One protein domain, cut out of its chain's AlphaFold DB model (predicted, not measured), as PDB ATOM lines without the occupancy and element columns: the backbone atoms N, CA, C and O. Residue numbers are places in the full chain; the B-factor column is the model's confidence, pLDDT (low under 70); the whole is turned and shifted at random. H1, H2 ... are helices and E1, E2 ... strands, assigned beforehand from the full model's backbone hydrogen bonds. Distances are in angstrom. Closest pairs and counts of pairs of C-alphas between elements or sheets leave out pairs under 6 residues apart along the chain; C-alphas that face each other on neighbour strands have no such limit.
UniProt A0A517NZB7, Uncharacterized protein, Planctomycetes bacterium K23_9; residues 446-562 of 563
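AT A GLANCE: This is residues 446 to 562 of the 563 residues of an uncharacterized protein of Planctomycetes bacterium K23_9 (UniProt A0A517NZB7). A twisted five-stranded sheet makes a wall, with H4 and H3 over one face on the E4 side and H2 on that same side near the E1 edge. H1 is off the other side, near the end of E1 and the start of E2, and only grazes the sheet. The printed part has 117 residues, with four named helices and five named strands along the chain as E1 H1 E2 H2 E3 H3 H4 E4 E5. The sheet's order is E1 E2 E3 E4 E5, mixed, and the class is mixed, helices and strands. The whole is compact, with a radius of gyration of the C-alphas of 14.0 A and spans of 40 by 28 by 25 A.

IN THESE COORDINATES: The sheet holds E1, residues 446 to 449, 10.1 A; E2, residues 464 to 468, 13.5 A; E3, residues 502 to 509, 22.7 A; E4, residues 546 to 552, 19.2 A; and E5, residues 555 to 561, 19.8 A. E1 begins at C-alpha 446 (-15.279, 166.928, 42.178), and E5 ends at C-alpha 561 (-12.661, 154.251, 58.636). The helices are H1, residues 453 to 459, 10.0 A; H2, residues 482 to 491, 14.1 A; H3, residues 515 to 522, 10.2 A; and H4, residues 529 to 541, 18.7 A, which begins at C-alpha 529 (-0.781, 150.798, 53.145).

HOW THE PARTS SIT: The sheet is twisted, with C-alphas up to 4.1 A off its best plane. E2 and E3 are parallel, with N 466 and O 503 2.9 A apart, within hydrogen-bond range. E3 and E4 are parallel, with N 506 and O 549 at 2.9 A. E1, an edge strand, is antiparallel to E2, with N 448 and O 465 at 2.8 A. E4 and E5 form an antiparallel hairpin, with N 548 and O 559 at 2.9 A. Two strand-helix-strand units, parallel neighbour strands with helices between, are E2, H2, E3 and E3, H3 H4, E4, both with right-handed crossovers. H3 and H4 lie on the same face, two layers with helices on one face of a sheet. H4 is 9.9 A over the sheet, over E4 and E5, with E3 only just missed at 2 of its 13 C-alphas; on the local plane it is slantwise to E4 at 45 degrees. H3, at a height of 8.9 A, is only just over E4, with 3 of its 8 C-alphas; the closest C-alphas are Ala 518 and Val 552, 7.1 A. H2 grazes the sheet with residues 487 to 491, and H1 with residues 455 to 459. H2 and H4 only just touch, with 3 pairs of C-alphas within 8 A, through residues 537 to 541 of H4 alone; the closest C-alphas are Gln 489 and Ile 541, 6.4 A, at a shallow tilt of 31 degrees, the same way. In H1, H2, H3 and H4 every O i to N i+4 pair is within hydrogen-bond range.

THE WHOLE: The C-alphas farthest apart are those of Gly 494 and Asp 513, 43.4 A. The printed part has no cut. The link from E2 to H2, 13 residues, is long; its residues 472 to 473 pair in parallel with residues 508 to 509 of E3. The mean pLDDT of the printed part is 82.0, and 18 residues are under 70, among them 510 to 516 and 474 to 477.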
ATOM      1  N   GLY A 446     -14.137 166.293  41.550       91.88
ATOM      2  CA  GLY A 446     -15.279 166.928  42.178       91.88
ATOM      3  C   GLY A 446     -15.101 166.985  43.693       91.88
ATOM      4  O   GLY A 446     -14.775 165.964  44.297       91.88
ATOM      5  N   VAL A 447     -15.320 168.149  44.302       92.81
ATOM      6  CA  VAL A 447     -15.396 168.320  45.761       92.81
ATOM      7  C   VAL A 447     -16.714 169.005  46.074       92.81
ATOM      8  O   VAL A 447     -16.932 170.136  45.654       92.81
ATOM      9  N   TYR A 448     -17.587 168.325  46.802       93.25
ATOM     10  CA  TYR A 448     -18.937 168.793  47.080       93.25
ATOM     11  C   TYR A 448     -19.206 168.751  48.579       93.25
ATOM     12  O   TYR A 448     -18.877 167.770  49.251       93.25
ATOM     13  N   LEU A 449     -19.836 169.800  49.095       90.75
ATOM     14  CA  LEU A 449     -20.423 169.793  50.429       90.75
ATOM     15  C   LEU A 449     -21.895 169.430  50.310       90.75
ATOM     16  O   LEU A 449     -22.603 169.979  49.466       90.75
ATOM     17  N   VAL A 450     -22.344 168.520  51.163       88.31
ATOM     18  CA  VAL A 450     -23.744 168.122  51.226       88.31
ATOM     19  C   VAL A 450     -24.497 169.165  52.042       88.31
ATOM     20  O   VAL A 450     -24.166 169.405  53.204       88.31
ATOM     21  N   GLY A 451     -25.514 169.787  51.455       82.38
ATOM     22  CA  GLY A 451     -26.246 170.843  52.153       82.38
ATOM     23  C   GLY A 451     -27.740 170.889  51.853       82.38
ATOM     24  O   GLY A 451     -28.518 171.184  52.762       82.38
ATOM     25  N   SER A 452     -28.161 170.501  50.649       83.31
ATOM     26  CA  SER A 452     -29.564 170.471  50.250       83.31
ATOM     27  C   SER A 452     -30.299 169.306  50.912       83.31
ATOM     28  O   SER A 452     -29.708 168.287  51.281       83.31
ATOM     29  N   ARG A 453     -31.628 169.420  51.025       82.19
ATOM     30  CA  ARG A 453     -32.472 168.347  51.581       82.19
ATOM     31  C   ARG A 453     -32.323 167.045  50.793       82.19
ATOM     32  O   ARG A 453     -32.161 165.982  51.388       82.19
ATOM     33  N   LEU A 454     -32.349 167.137  49.461       83.94
ATOM     34  CA  LEU A 454     -32.194 165.978  48.585       83.94
ATOM     35  C   LEU A 454     -30.762 165.426  48.627       83.94
ATOM     36  O   LEU A 454     -30.588 164.215  48.703       83.94
ATOM     37  N   GLY A 455     -29.746 166.292  48.640       86.50
ATOM     38  CA  GLY A 455     -28.346 165.894  48.773       86.50
ATOM     39  C   GLY A 455     -28.096 165.093  50.050       86.50
ATOM     40  O   GLY A 455     -27.514 164.017  49.976       86.50
ATOM     41  N   ARG A 456     -28.619 165.547  51.197       83.00
ATOM     42  CA  ARG A 456     -28.538 164.816  52.478       83.00
ATOM     43  C   ARG A 456     -29.231 163.457  52.416       83.00
ATOM     44  O   ARG A 456     -28.634 162.457  52.797       83.00
ATOM     45  N   ALA A 457     -30.450 163.407  51.876       81.25
ATOM     46  CA  ALA A 457     -31.186 162.151  51.726       81.25
ATOM     47  C   ALA A 457     -30.456 161.137  50.823       81.25
ATOM     48  O   ALA A 457     -30.543 159.930  51.035       81.25
ATOM     49  N   LEU A 458     -29.732 161.612  49.806       84.25
ATOM     50  CA  LEU A 458     -28.960 160.764  48.894       84.25
ATOM     51  C   LEU A 458     -27.587 160.366  49.451       84.25
ATOM     52  O   LEU A 458     -27.102 159.278  49.126       84.25
ATOM     53  N   ALA A 459     -26.965 161.248  50.236       83.25
ATOM     54  CA  ALA A 459     -25.658 161.043  50.847       83.25
ATOM     55  C   ALA A 459     -25.694 160.029  51.997       83.25
ATOM     56  O   ALA A 459     -24.683 159.379  52.240       83.25
ATOM     57  N   ASP A 460     -26.855 159.830  52.627       78.62
ATOM     58  CA  ASP A 460     -27.059 158.905  53.751       78.62
ATOM     59  C   ASP A 460     -26.298 159.358  55.011       78.62
ATOM     60  O   ASP A 460     -26.893 159.948  55.910       78.62
ATOM     61  N   ASP A 461     -24.976 159.179  55.053       78.56
ATOM     62  CA  ASP A 461     -24.159 159.333  56.263       78.56
ATOM     63  C   ASP A 461     -22.872 160.158  56.095       78.56
ATOM     64  O   ASP A 461     -22.040 160.182  57.004       78.56
ATOM     65  N   PHE A 462     -22.689 160.836  54.958       85.31
ATOM     66  CA  PHE A 462     -21.549 161.731  54.747       85.31
ATOM     67  C   PHE A 462     -21.965 163.178  54.471       85.31
ATOM     68  O   PHE A 462     -23.006 163.459  53.883       85.31
ATOM     69  N   GLU A 463     -21.094 164.110  54.851       89.12
ATOM     70  CA  GLU A 463     -21.286 165.558  54.717       89.12
ATOM     71  C   GLU A 463     -20.437 166.171  53.594       89.12
ATOM     72  O   GLU A 463     -20.661 167.311  53.181       89.12
ATOM     73  N   CYS A 464     -19.463 165.423  53.072       91.31
ATOM     74  CA  CYS A 464     -18.644 165.815  51.933       91.31
ATOM     75  C   CYS A 464     -18.456 164.644  50.961       91.31
ATOM     76  O   CYS A 464     -18.199 163.515  51.378       91.31
ATOM     77  N   LEU A 465     -18.552 164.920  49.658       93.94
ATOM     78  CA  LEU A 465     -18.205 163.984  48.591       93.94
ATOM     79  C   LEU A 465     -16.980 164.500  47.840       93.94
ATOM     80  O   LEU A 465     -17.007 165.587  47.268       93.94
ATOM     81  N   ILE A 466     -15.943 163.672  47.760       93.81
ATOM     82  CA  ILE A 466     -14.851 163.849  46.806       93.81
ATOM     83  C   ILE A 466     -14.968 162.747  45.762       93.81
ATOM     84  O   ILE A 466     -14.945 161.567  46.103       93.81
ATOM     85  N   VAL A 467     -15.078 163.108  44.487       92.69
ATOM     86  CA  VAL A 467     -15.266 162.152  43.389       92.69
ATOM     87  C   VAL A 467     -14.269 162.395  42.263       92.69
ATOM     88  O   VAL A 467     -14.009 163.532  41.878       92.69
ATOM     89  N   SER A 468     -13.691 161.333  41.703       88.56
ATOM     90  CA  SER A 468     -12.942 161.443  40.449       88.56
ATOM     91  C   SER A 468     -13.904 161.491  39.263       88.56
ATOM     92  O   SER A 468     -14.651 160.535  39.053       88.56
ATOM     93  N   LYS A 469     -13.837 162.552  38.457       84.19
ATOM     94  CA  LYS A 469     -14.689 162.721  37.268       84.19
ATOM     95  C   LYS A 469     -14.209 161.931  36.046       84.19
ATOM     96  O   LYS A 469     -14.937 161.795  35.068       84.19
ATOM     97  N   SER A 470     -12.988 161.398  36.094       81.88
ATOM     98  CA  SER A 470     -12.386 160.597  35.026       81.88
ATOM     99  C   SER A 470     -11.627 159.386  35.565       81.88
ATOM    100  O   SER A 470     -11.199 159.360  36.724       81.88
ATOM    101  N   ASP A 471     -11.461 158.377  34.703       79.69
ATOM    102  CA  ASP A 471     -10.680 157.178  35.002       79.69
ATOM    103  C   ASP A 471      -9.225 157.558  35.294       79.69
ATOM    104  O   ASP A 471      -8.529 158.166  34.477       79.69
ATOM    105  N   ARG A 472      -8.742 157.174  36.476       77.00
ATOM    106  CA  ARG A 472      -7.369 157.453  36.902       77.00
ATOM    107  C   ARG A 472      -6.471 156.264  36.570       77.00
ATOM    108  O   ARG A 472      -6.877 155.137  36.833       77.00
ATOM    109  N   PRO A 473      -5.243 156.455  36.064       74.25
ATOM    110  CA  PRO A 473      -4.329 155.338  35.841       74.25
ATOM    111  C   PRO A 473      -4.108 154.538  37.130       74.25
ATOM    112  O   PRO A 473      -3.877 155.137  38.184       74.25
ATOM    113  N   LEU A 474      -4.138 153.204  37.046       69.44
ATOM    114  CA  LEU A 474      -3.767 152.338  38.165       69.44
ATOM    115  C   LEU A 474      -2.318 152.632  38.574       69.44
ATOM    116  O   LEU A 474      -1.386 152.374  37.812       69.44
ATOM    117  N   LYS A 475      -2.117 153.191  39.771       68.56
ATOM    118  CA  LYS A 475      -0.782 153.467  40.313       68.56
ATOM    119  C   LYS A 475      -0.516 152.568  41.518       68.56
ATOM    120  O   LYS A 475      -1.239 152.696  42.504       68.56
ATOM    121  N   PRO A 476       0.549 151.742  41.513       61.06
ATOM    122  CA  PRO A 476       0.710 150.711  42.537       61.06
ATOM    123  C   PRO A 476       0.987 151.156  43.968       61.06
ATOM    124  O   PRO A 476       1.053 150.330  44.871       61.06
ATOM    125  N   LYS A 477       1.219 152.454  44.186       69.00
ATOM    126  CA  LYS A 477       1.739 152.966  45.459       69.00
ATOM    127  C   LYS A 477       0.899 154.086  46.075       69.00
ATOM    128  O   LYS A 477       1.215 154.521  47.176       69.00
ATOM    129  N   GLN A 478      -0.137 154.579  45.389       76.94
ATOM    130  CA  GLN A 478      -0.859 155.781  45.821       76.94
ATOM    131  C   GLN A 478      -2.278 155.857  45.238       76.94
ATOM    132  O   GLN A 478      -2.442 155.837  44.021       76.94
ATOM    133  N   LEU A 479      -3.288 156.024  46.103       80.19
ATOM    134  CA  LEU A 479      -4.685 156.263  45.702       80.19
ATOM    135  C   LEU A 479      -4.967 157.740  45.382       80.19
ATOM    136  O   LEU A 479      -5.743 158.048  44.477       80.19
ATOM    137  N   ILE A 480      -4.324 158.662  46.101       84.81
ATOM    138  CA  ILE A 480      -4.475 160.110  45.916       84.81
ATOM    139  C   ILE A 480      -3.093 160.718  45.726       84.81
ATOM    140  O   ILE A 480      -2.321 160.703  46.676       84.81
ATOM    141  N   SER A 481      -2.780 161.227  44.527       85.94
ATOM    142  CA  SER A 481      -1.512 161.918  44.247       85.94
ATOM    143  C   SER A 481      -1.346 163.192  45.077       85.94
ATOM    144  O   SER A 481      -2.338 163.840  45.404       85.94
ATOM    145  N   ASP A 482      -0.105 163.610  45.330       88.44
ATOM    146  CA  ASP A 482       0.187 164.850  46.069       88.44
ATOM    147  C   ASP A 482      -0.440 166.071  45.384       88.44
ATOM    148  O   ASP A 482      -1.067 166.901  46.034       88.44
ATOM    149  N   GLY A 483      -0.384 166.124  44.049       88.12
ATOM    150  CA  GLY A 483      -1.074 167.158  43.276       88.12
ATOM    151  C   GLY A 483      -2.600 167.120  43.438       88.12
ATOM    152  O   GLY A 483      -3.244 168.161  43.428       88.12
ATOM    153  N   THR A 484      -3.207 165.945  43.633       88.06
ATOM    154  CA  THR A 484      -4.642 165.856  43.950       88.06
ATOM    155  C   THR A 484      -4.939 166.278  45.378       88.06
ATOM    156  O   THR A 484      -5.937 166.954  45.590       88.06
ATOM    157  N   LEU A 485      -4.080 165.943  46.341       90.81
ATOM    158  CA  LEU A 485      -4.217 166.435  47.712       90.81
ATOM    159  C   LEU A 485      -4.138 167.962  47.764       90.81
ATOM    160  O   LEU A 485      -4.980 168.580  48.403       90.81
ATOM    161  N   GLN A 486      -3.204 168.572  47.031       91.38
ATOM    162  CA  GLN A 486      -3.105 170.031  46.911       91.38
ATOM    163  C   GLN A 486      -4.368 170.646  46.303       91.38
ATOM    164  O   GLN A 486      -4.858 171.652  46.806       91.38
ATOM    165  N   LYS A 487      -4.933 170.025  45.258       90.06
ATOM    166  CA  LYS A 487      -6.204 170.461  44.657       90.06
ATOM    167  C   LYS A 487      -7.371 170.362  45.638       90.06
ATOM    168  O   LYS A 487      -8.136 171.311  45.750       90.06
ATOM    169  N   ILE A 488      -7.483 169.257  46.380       92.12
ATOM    170  CA  ILE A 488      -8.512 169.089  47.418       92.12
ATOM    171  C   ILE A 488      -8.336 170.158  48.500       92.12
ATOM    172  O   ILE A 488      -9.297 170.834  48.847       92.12
ATOM    173  N   GLN A 489      -7.111 170.357  48.990       93.50
ATOM    174  CA  GLN A 489      -6.800 171.347  50.018       93.50
ATOM    175  C   GLN A 489      -7.101 172.780  49.555       93.50
ATOM    176  O   GLN A 489      -7.589 173.587  50.342       93.50
ATOM    177  N   ALA A 490      -6.846 173.097  48.283       91.88
ATOM    178  CA  ALA A 490      -7.216 174.375  47.689       91.88
ATOM    179  C   ALA A 490      -8.742 174.535  47.569       91.88
ATOM    180  O   ALA A 490      -9.257 175.595  47.911       91.88
ATOM    181  N   ALA A 491      -9.454 173.483  47.147       89.38
ATOM    182  CA  ALA A 491     -10.910 173.474  46.986       89.38
ATOM    183  C   ALA A 491     -11.663 173.700  48.306       89.38
ATOM    184  O   ALA A 491     -12.677 174.390  48.333       89.38
ATOM    185  N   VAL A 492     -11.158 173.149  49.414       91.12
ATOM    186  CA  VAL A 492     -11.776 173.311  50.744       91.12
ATOM    187  C   VAL A 492     -11.217 174.499  51.531       91.12
ATOM    188  O   VAL A 492     -11.560 174.694  52.698       91.12
ATOM    189  N   LYS A 493     -10.349 175.320  50.932       91.12
ATOM    190  CA  LYS A 493      -9.765 176.475  51.620       91.12
ATOM    191  C   LYS A 493     -10.856 177.497  51.953       91.12
ATOM    192  O   LYS A 493     -11.499 178.036  51.060       91.12
ATOM    193  N   GLY A 494     -11.016 177.805  53.241       84.69
ATOM    194  CA  GLY A 494     -12.055 178.727  53.722       84.69
ATOM    195  C   GLY A 494     -13.436 178.084  53.883       84.69
ATOM    196  O   GLY A 494     -14.399 178.783  54.177       84.69
ATOM    197  N   VAL A 495     -13.525 176.763  53.718       86.62
ATOM    198  CA  VAL A 495     -14.714 175.963  54.002       86.62
ATOM    199  C   VAL A 495     -14.480 175.196  55.295       86.62
ATOM    200  O   VAL A 495     -13.440 174.561  55.464       86.62
ATOM    201  N   ASP A 496     -15.460 175.210  56.195       86.94
ATOM    202  CA  ASP A 496     -15.401 174.363  57.381       86.94
ATOM    203  C   ASP A 496     -15.616 172.889  56.998       86.94
ATOM    204  O   ASP A 496     -16.723 172.472  56.640       86.94
ATOM    205  N   VAL A 497     -14.528 172.119  57.024       88.12
ATOM    206  CA  VAL A 497     -14.500 170.662  56.813       88.12
ATOM    207  C   VAL A 497     -14.044 169.902  58.057       88.12
ATOM    208  O   VAL A 497     -13.913 168.679  58.012       88.12
ATOM    209  N   ALA A 498     -13.786 170.612  59.159       88.75
ATOM    210  CA  ALA A 498     -13.230 170.024  60.364       88.75
ATOM    211  C   ALA A 498     -14.215 169.016  60.973       88.75
ATOM    212  O   ALA A 498     -15.374 169.335  61.222       88.75
ATOM    213  N   GLY A 499     -13.767 167.776  61.176       83.56
ATOM    214  CA  GLY A 499     -14.574 166.702  61.761       83.56
ATOM    215  C   GLY A 499     -15.694 166.166  60.864       83.56
ATOM    216  O   GLY A 499     -16.301 165.156  61.215       83.56
ATOM    217  N   LYS A 500     -15.939 166.772  59.694       86.06
ATOM    218  CA  LYS A 500     -16.992 166.331  58.777       86.06
ATOM    219  C   LYS A 500     -16.720 164.938  58.236       86.06
ATOM    220  O   LYS A 500     -15.580 164.576  57.920       86.06
ATOM    221  N   SER A 501     -17.800 164.188  58.086       88.25
ATOM    222  CA  SER A 501     -17.811 162.887  57.428       88.25
ATOM    223  C   SER A 501     -17.591 163.035  55.915       88.25
ATOM    224  O   SER A 501     -18.234 163.842  55.240       88.25
ATOM    225  N   LEU A 502     -16.659 162.261  55.362       91.50
ATOM    226  CA  LEU A 502     -16.229 162.324  53.967       91.50
ATOM    227  C   LEU A 502     -16.446 160.985  53.265       91.50
ATOM    228  O   LEU A 502     -15.975 159.946  53.726       91.50
ATOM    229  N   ARG A 503     -17.020 161.025  52.062       92.50
ATOM    230  CA  ARG A 503     -16.941 159.935  51.090       92.50
ATOM    231  C   ARG A 503     -15.958 160.278  49.977       92.50
ATOM    232  O   ARG A 503     -16.142 161.257  49.261       92.50
ATOM    233  N   LEU A 504     -14.947 159.436  49.785       91.19
ATOM    234  CA  LEU A 504     -14.042 159.502  48.642       91.19
ATOM    235  C   LEU A 504     -14.400 158.413  47.623       91.19
ATOM    236  O   LEU A 504     -14.194 157.229  47.881       91.19
ATOM    237  N   SER A 505     -14.864 158.820  46.445       89.75
ATOM    238  CA  SER A 505     -15.218 157.947  45.324       89.75
ATOM    239  C   SER A 505     -14.187 158.053  44.200       89.75
ATOM    240  O   SER A 505     -14.099 159.068  43.512       89.75
ATOM    241  N   LEU A 506     -13.397 157.001  43.991       87.38
ATOM    242  CA  LEU A 506     -12.354 156.959  42.962       87.38
ATOM    243  C   LEU A 506     -12.660 155.893  41.915       87.38
ATOM    244  O   LEU A 506     -12.943 154.753  42.269       87.38
ATOM    245  N   THR A 507     -12.503 156.229  40.638       84.06
ATOM    246  CA  THR A 507     -12.504 155.263  39.535       84.06
ATOM    247  C   THR A 507     -11.083 155.092  39.012       84.06
ATOM    248  O   THR A 507     -10.469 156.038  38.520       84.06
ATOM    249  N   LEU A 508     -10.539 153.883  39.139       80.31
ATOM    250  CA  LEU A 508      -9.215 153.519  38.644       80.31
ATOM    251  C   LEU A 508      -9.353 152.709  37.348       80.31
ATOM    252  O   LEU A 508     -10.050 151.692  37.296       80.31
ATOM    253  N   GLY A 509      -8.659 153.144  36.302       73.25
ATOM    254  CA  GLY A 509      -8.522 152.434  35.039       73.25
ATOM    255  C   GLY A 509      -7.576 151.246  35.195       73.25
ATOM    256  O   GLY A 509      -6.401 151.425  35.505       73.25
ATOM    257  N   GLY A 510      -8.086 150.036  34.966       67.88
ATOM    258  CA  GLY A 510      -7.333 148.782  35.022       67.88
ATOM    259  C   GLY A 510      -7.844 147.762  33.994       67.88
ATOM    260  O   GLY A 510      -8.885 148.001  33.373       67.88
ATOM    261  N   PRO A 511      -7.126 146.640  33.790       62.09
ATOM    262  CA  PRO A 511      -7.535 145.591  32.858       62.09
ATOM    263  C   PRO A 511      -8.927 145.063  33.234       62.09
ATOM    264  O   PRO A 511      -9.115 144.478  34.304       62.09
ATOM    265  N   ARG A 512      -9.921 145.314  32.369       62.22
ATOM    266  CA  ARG A 512     -11.331 144.921  32.588       62.22
ATOM    267  C   ARG A 512     -11.504 143.401  32.685       62.22
ATOM    268  O   ARG A 512     -12.484 142.937  33.254       62.22
ATOM    269  N   ASP A 513     -10.552 142.662  32.133       65.44
ATOM    270  CA  ASP A 513     -10.481 141.212  32.000       65.44
ATOM    271  C   ASP A 513      -9.766 140.510  33.168       65.44
ATOM    272  O   ASP A 513      -9.900 139.297  33.312       65.44
ATOM    273  N   ASN A 514      -9.051 141.236  34.042       68.38
ATOM    274  CA  ASN A 514      -8.366 140.629  35.191       68.38
ATOM    275  C   ASN A 514      -8.473 141.471  36.483       68.38
ATOM    276  O   ASN A 514      -7.514 142.148  36.877       68.38
ATOM    277  N   PRO A 515      -9.622 141.399  37.189       64.56
ATOM    278  CA  PRO A 515      -9.853 142.133  38.433       64.56
ATOM    279  C   PRO A 515      -8.865 141.771  39.548       64.56
ATOM    280  O   PRO A 515      -8.454 142.648  40.295       64.56
ATOM    281  N   ALA A 516      -8.438 140.505  39.649       67.50
ATOM    282  CA  ALA A 516      -7.503 140.058  40.684       67.50
ATOM    283  C   ALA A 516      -6.133 140.737  40.542       67.50
ATOM    284  O   ALA A 516      -5.605 141.276  41.513       67.50
ATOM    285  N   LYS A 517      -5.611 140.807  39.312       71.06
ATOM    286  CA  LYS A 517      -4.372 141.528  39.008       71.06
ATOM    287  C   LYS A 517      -4.526 143.034  39.210       71.06
ATOM    288  O   LYS A 517      -3.614 143.682  39.710       71.06
ATOM    289  N   ALA A 518      -5.676 143.604  38.849       65.94
ATOM    290  CA  ALA A 518      -5.947 145.017  39.102       65.94
ATOM    291  C   ALA A 518      -5.998 145.329  40.613       65.94
ATOM    292  O   ALA A 518      -5.511 146.372  41.042       65.94
ATOM    293  N   ASN A 519      -6.509 144.403  41.428       65.25
ATOM    294  CA  ASN A 519      -6.536 144.533  42.884       65.25
ATOM    295  C   ASN A 519      -5.149 144.452  43.506       65.25
ATOM    296  O   ASN A 519      -4.806 145.292  44.336       65.25
ATOM    297  N   GLU A 520      -4.374 143.445  43.106       71.44
ATOM    298  CA  GLU A 520      -2.991 143.250  43.537       71.44
ATOM    299  C   GLU A 520      -2.158 144.489  43.205       71.44
ATOM    300  O   GLU A 520      -1.503 145.057  44.078       71.44
ATOM    301  N   LEU A 521      -2.269 144.972  41.964       65.50
ATOM    302  CA  LEU A 521      -1.549 146.150  41.508       65.50
ATOM    303  C   LEU A 521      -1.986 147.418  42.229       65.50
ATOM    304  O   LEU A 521      -1.152 148.285  42.399       65.50
ATOM    305  N   ALA A 522      -3.248 147.564  42.627       65.38
ATOM    306  CA  ALA A 522      -3.737 148.788  43.259       65.38
ATOM    307  C   ALA A 522      -3.658 148.776  44.791       65.38
ATOM    308  O   ALA A 522      -3.850 149.820  45.417       65.38
ATOM    309  N   GLY A 523      -3.438 147.609  45.404       71.69
ATOM    310  CA  GLY A 523      -3.506 147.443  46.851       71.69
ATOM    311  C   GLY A 523      -4.844 147.917  47.431       71.69
ATOM    312  O   GLY A 523      -4.860 148.520  48.491       71.69
ATOM    313  N   VAL A 524      -5.976 147.717  46.751       69.06
ATOM    314  CA  VAL A 524      -7.291 148.297  47.133       69.06
ATOM    315  C   VAL A 524      -8.026 147.543  48.246       69.06
ATOM    316  O   VAL A 524      -9.200 147.806  48.496       69.06
ATOM    317  N   MET A 525      -7.345 146.635  48.941       72.88
ATOM    318  CA  MET A 525      -7.888 145.942  50.110       72.88
ATOM    319  C   MET A 525      -8.049 146.908  51.289       72.88
ATOM    320  O   MET A 525      -7.258 147.844  51.440       72.88
ATOM    321  N   LYS A 526      -9.056 146.659  52.136       76.31
ATOM    322  CA  LYS A 526      -9.206 147.357  53.420       76.31
ATOM    323  C   LYS A 526      -7.900 147.240  54.220       76.31
ATOM    324  O   LYS A 526      -7.245 146.200  54.172       76.31
ATOM    325  N   ASP A 527      -7.513 148.322  54.887       81.19
ATOM    326  CA  ASP A 527      -6.300 148.453  55.705       81.19
ATOM    327  C   ASP A 527      -4.973 148.317  54.938       81.19
ATOM    328  O   ASP A 527      -3.898 148.237  55.538       81.19
ATOM    329  N   SER A 528      -5.003 148.349  53.602       82.81
ATOM    330  CA  SER A 528      -3.764 148.378  52.830       82.81
ATOM    331  C   SER A 528      -2.955 149.650  53.119       82.81
ATOM    332  O   SER A 528      -3.532 150.716  53.371       82.81
ATOM    333  N   PRO A 529      -1.615 149.608  52.978       85.69
ATOM    334  CA  PRO A 529      -0.781 150.798  53.145       85.69
ATOM    335  C   PRO A 529      -1.230 151.976  52.269       85.69
ATOM    336  O   PRO A 529      -1.138 153.132  52.676       85.69
ATOM    337  N   VAL A 530      -1.754 151.692  51.073       85.56
ATOM    338  CA  VAL A 530      -2.201 152.719  50.131       85.56
ATOM    339  C   VAL A 530      -3.505 153.380  50.596       85.56
ATOM    340  O   VAL A 530      -3.612 154.607  50.519       85.56
ATOM    341  N   GLN A 531      -4.469 152.606  51.116       85.44
ATOM    342  CA  GLN A 531      -5.687 153.154  51.726       85.44
ATOM    343  C   GLN A 531      -5.351 153.963  52.981       85.44
ATOM    344  O   GLN A 531      -5.711 155.136  53.057       85.44
ATOM    345  N   VAL A 532      -4.578 153.396  53.912       86.62
ATOM    346  CA  VAL A 532      -4.189 154.059  55.169       86.62
ATOM    347  C   VAL A 532      -3.475 155.390  54.910       86.62
ATOM    348  O   VAL A 532      -3.752 156.384  55.582       86.62
ATOM    349  N   ASN A 533      -2.591 155.455  53.911       89.69
ATOM    350  CA  ASN A 533      -1.912 156.699  53.547       89.69
ATOM    351  C   ASN A 533      -2.876 157.757  52.991       89.69
ATOM    352  O   ASN A 533      -2.754 158.930  53.343       89.69
ATOM    353  N   ALA A 534      -3.851 157.357  52.168       89.56
ATOM    354  CA  ALA A 534      -4.884 158.260  51.664       89.56
ATOM    355  C   ALA A 534      -5.768 158.805  52.799       89.56
ATOM    356  O   ALA A 534      -6.002 160.012  52.863       89.56
ATOM    357  N   ILE A 535      -6.180 157.941  53.734       90.12
ATOM    358  CA  ILE A 535      -6.933 158.324  54.939       90.12
ATOM    359  C   ILE A 535      -6.147 159.335  55.775       90.12
ATOM    360  O   ILE A 535      -6.654 160.413  56.075       90.12
ATOM    361  N   LYS A 536      -4.881 159.037  56.098       92.06
ATOM    362  CA  LYS A 536      -4.014 159.949  56.864       92.06
ATOM    363  C   LYS A 536      -3.867 161.307  56.183       92.06
ATOM    364  O   LYS A 536      -3.855 162.329  56.863       92.06
ATOM    365  N   ALA A 537      -3.743 161.334  54.858       93.19
ATOM    366  CA  ALA A 537      -3.630 162.579  54.111       93.19
ATOM    367  C   ALA A 537      -4.921 163.412  54.160       93.19
ATOM    368  O   ALA A 537      -4.852 164.618  54.368       93.19
ATOM    369  N   LEU A 538      -6.089 162.780  54.034       93.06
ATOM    370  CA  LEU A 538      -7.383 163.459  54.133       93.06
ATOM    371  C   LEU A 538      -7.684 163.942  55.560       93.06
ATOM    372  O   LEU A 538      -8.164 165.059  55.735       93.06
ATOM    373  N   ARG A 539      -7.312 163.178  56.591       92.31
ATOM    374  CA  ARG A 539      -7.417 163.628  57.991       92.31
ATOM    375  C   ARG A 539      -6.546 164.843  58.285       92.31
ATOM    376  O   ARG A 539      -6.978 165.749  58.987       92.31
ATOM    377  N   LYS A 540      -5.352 164.928  57.685       94.31
ATOM    378  CA  LYS A 540      -4.507 166.136  57.767       94.31
ATOM    379  C   LYS A 540      -5.163 167.377  57.150       94.31
ATOM    380  O   LYS A 540      -4.778 168.481  57.514       94.31
ATOM    381  N   ILE A 541      -6.118 167.210  56.230       93.38
ATOM    382  CA  ILE A 541      -6.911 168.316  55.669       93.38
ATOM    383  C   ILE A 541      -8.029 168.742  56.639       93.38
ATOM    384  O   ILE A 541      -8.453 169.892  56.597       93.38
ATOM    385  N   GLY A 542      -8.461 167.857  57.545       91.38
ATOM    386  CA  GLY A 542      -9.418 168.162  58.614       91.38
ATOM    387  C   GLY A 542     -10.629 167.228  58.684       91.38
ATOM    388  O   GLY A 542     -11.400 167.331  59.633       91.38
ATOM    389  N   PHE A 543     -10.804 166.314  57.726       90.81
ATOM    390  CA  PHE A 543     -11.936 165.381  57.715       90.81
ATOM    391  C   PHE A 543     -11.870 164.374  58.872       90.81
ATOM    392  O   PHE A 543     -10.783 163.912  59.228       90.81
ATOM    393  N   GLY A 544     -13.032 164.019  59.427       88.25
ATOM    394  CA  GLY A 544     -13.165 163.051  60.519       88.25
ATOM    395  C   GLY A 544     -13.338 161.623  59.999       88.25
ATOM    396  O   GLY A 544     -12.365 160.947  59.651       88.25
ATOM    397  N   ASN A 545     -14.595 161.176  59.927       87.38
ATOM    398  CA  ASN A 545     -14.967 159.863  59.394       87.38
ATOM    399  C   ASN A 545     -14.753 159.812  57.884       87.38
ATOM    400  O   ASN A 545     -15.190 160.714  57.170       87.38
ATOM    401  N   ILE A 546     -14.113 158.754  57.380       85.56
ATOM    402  CA  ILE A 546     -13.821 158.633  55.949       85.56
ATOM    403  C   ILE A 546     -14.289 157.281  55.417       85.56
ATOM    404  O   ILE A 546     -13.811 156.224  55.826       85.56
ATOM    405  N   ARG A 547     -15.178 157.337  54.425       86.69
ATOM    406  CA  ARG A 547     -15.614 156.201  53.614       86.69
ATOM    407  C   ARG A 547     -14.897 156.223  52.271       86.69
ATOM    408  O   ARG A 547     -15.041 157.164  51.489       86.69
ATOM    409  N   LEU A 548     -14.151 155.166  51.971       85.94
ATOM    410  CA  LEU A 548     -13.516 154.968  50.669       85.94
ATOM    411  C   LEU A 548     -14.402 154.099  49.778       85.94
ATOM    412  O   LEU A 548     -14.814 153.017  50.182       85.94
ATOM    413  N   SER A 549     -14.650 154.553  48.552       85.38
ATOM    414  CA  SER A 549     -15.331 153.810  47.493       85.38
ATOM    415  C   SER A 549     -14.442 153.781  46.251       85.38
ATOM    416  O   SER A 549     -14.374 154.755  45.504       85.38
ATOM    417  N   VAL A 550     -13.739 152.673  46.018       82.62
ATOM    418  CA  VAL A 550     -12.807 152.534  44.890       82.62
ATOM    419  C   VAL A 550     -13.386 151.586  43.848       82.62
ATOM    420  O   VAL A 550     -13.599 150.407  44.114       82.62
ATOM    421  N   LYS A 551     -13.620 152.095  42.641       79.88
ATOM    422  CA  LYS A 551     -14.072 151.326  41.485       79.88
ATOM    423  C   LYS A 551     -12.879 150.940  40.613       79.88
ATOM    424  O   LYS A 551     -12.147 151.812  40.154       79.88
ATOM    425  N   VAL A 552     -12.717 149.646  40.346       74.88
ATOM    426  CA  VAL A 552     -11.697 149.094  39.443       74.88
ATOM    427  C   VAL A 552     -12.395 148.184  38.434       74.88
ATOM    428  O   VAL A 552     -12.921 147.127  38.786       74.88
ATOM    429  N   GLY A 553     -12.466 148.618  37.173       70.44
ATOM    430  CA  GLY A 553     -13.286 147.942  36.164       70.44
ATOM    431  C   GLY A 553     -14.767 147.899  36.571       70.44
ATOM    432  O   GLY A 553     -15.414 148.940  36.700       70.44
ATOM    433  N   PHE A 554     -15.307 146.692  36.771       64.88
ATOM    434  CA  PHE A 554     -16.698 146.468  37.195       64.88
ATOM    435  C   PHE A 554     -16.863 146.259  38.708       64.88
ATOM    436  O   PHE A 554     -17.990 146.121  39.181       64.88
ATOM    437  N   THR A 555     -15.771 146.206  39.473       62.16
ATOM    438  CA  THR A 555     -15.810 145.928  40.914       62.16
ATOM    439  C   THR A 555     -15.698 147.219  41.716       62.16
ATOM    440  O   THR A 555     -14.887 148.083  41.387       62.16
ATOM    441  N   ILE A 556     -16.517 147.352  42.762       71.19
ATOM    442  CA  ILE A 556     -16.501 148.478  43.702       71.19
ATOM    443  C   ILE A 556     -16.093 147.940  45.074       71.19
ATOM    444  O   ILE A 556     -16.714 147.004  45.576       71.19
ATOM    445  N   TYR A 557     -15.068 148.541  45.669       71.56
ATOM    446  CA  TYR A 557     -14.599 148.264  47.024       71.56
ATOM    447  C   TYR A 557     -15.035 149.394  47.940       71.56
ATOM    448  O   TYR A 557     -14.740 150.555  47.656       71.56
ATOM    449  N   VAL A 558     -15.719 149.053  49.031       73.50
ATOM    450  CA  VAL A 558     -16.148 150.013  50.051       73.50
ATOM    451  C   VAL A 558     -15.413 149.705  51.352       73.50
ATOM    452  O   VAL A 558     -15.274 148.541  51.730       73.50
ATOM    453  N   SER A 559     -14.867 150.724  52.008       76.56
ATOM    454  CA  SER A 559     -14.161 150.586  53.283       76.56
ATOM    455  C   SER A 559     -14.447 151.788  54.171       76.56
ATOM    456  O   SER A 559     -14.228 152.926  53.755       76.56
ATOM    457  N   ASP A 560     -14.915 151.514  55.385       74.25
ATOM    458  CA  ASP A 560     -15.236 152.526  56.387       74.25
ATOM    459  C   ASP A 560     -14.098 152.645  57.404       74.25
ATOM    460  O   ASP A 560     -13.647 151.638  57.962       74.25
ATOM    461  N   TYR A 561     -13.653 153.882  57.632       74.56
ATOM    462  CA  TYR A 561     -12.661 154.251  58.636       74.56
ATOM    463  C   TYR A 561     -13.302 155.233  59.611       74.56
ATOM    464  O   TYR A 561     -13.443 156.426  59.323       74.56
ATOM    465  N   ILE A 562     -13.709 154.683  60.749       70.25
ATOM    466  CA  ILE A 562     -14.298 155.402  61.876       70.25
ATOM    467  C   ILE A 562     -13.185 155.582  62.908       70.25
ATOM    468  O   ILE A 562     -12.425 154.639  63.148       70.25
TER     469      ILE A 562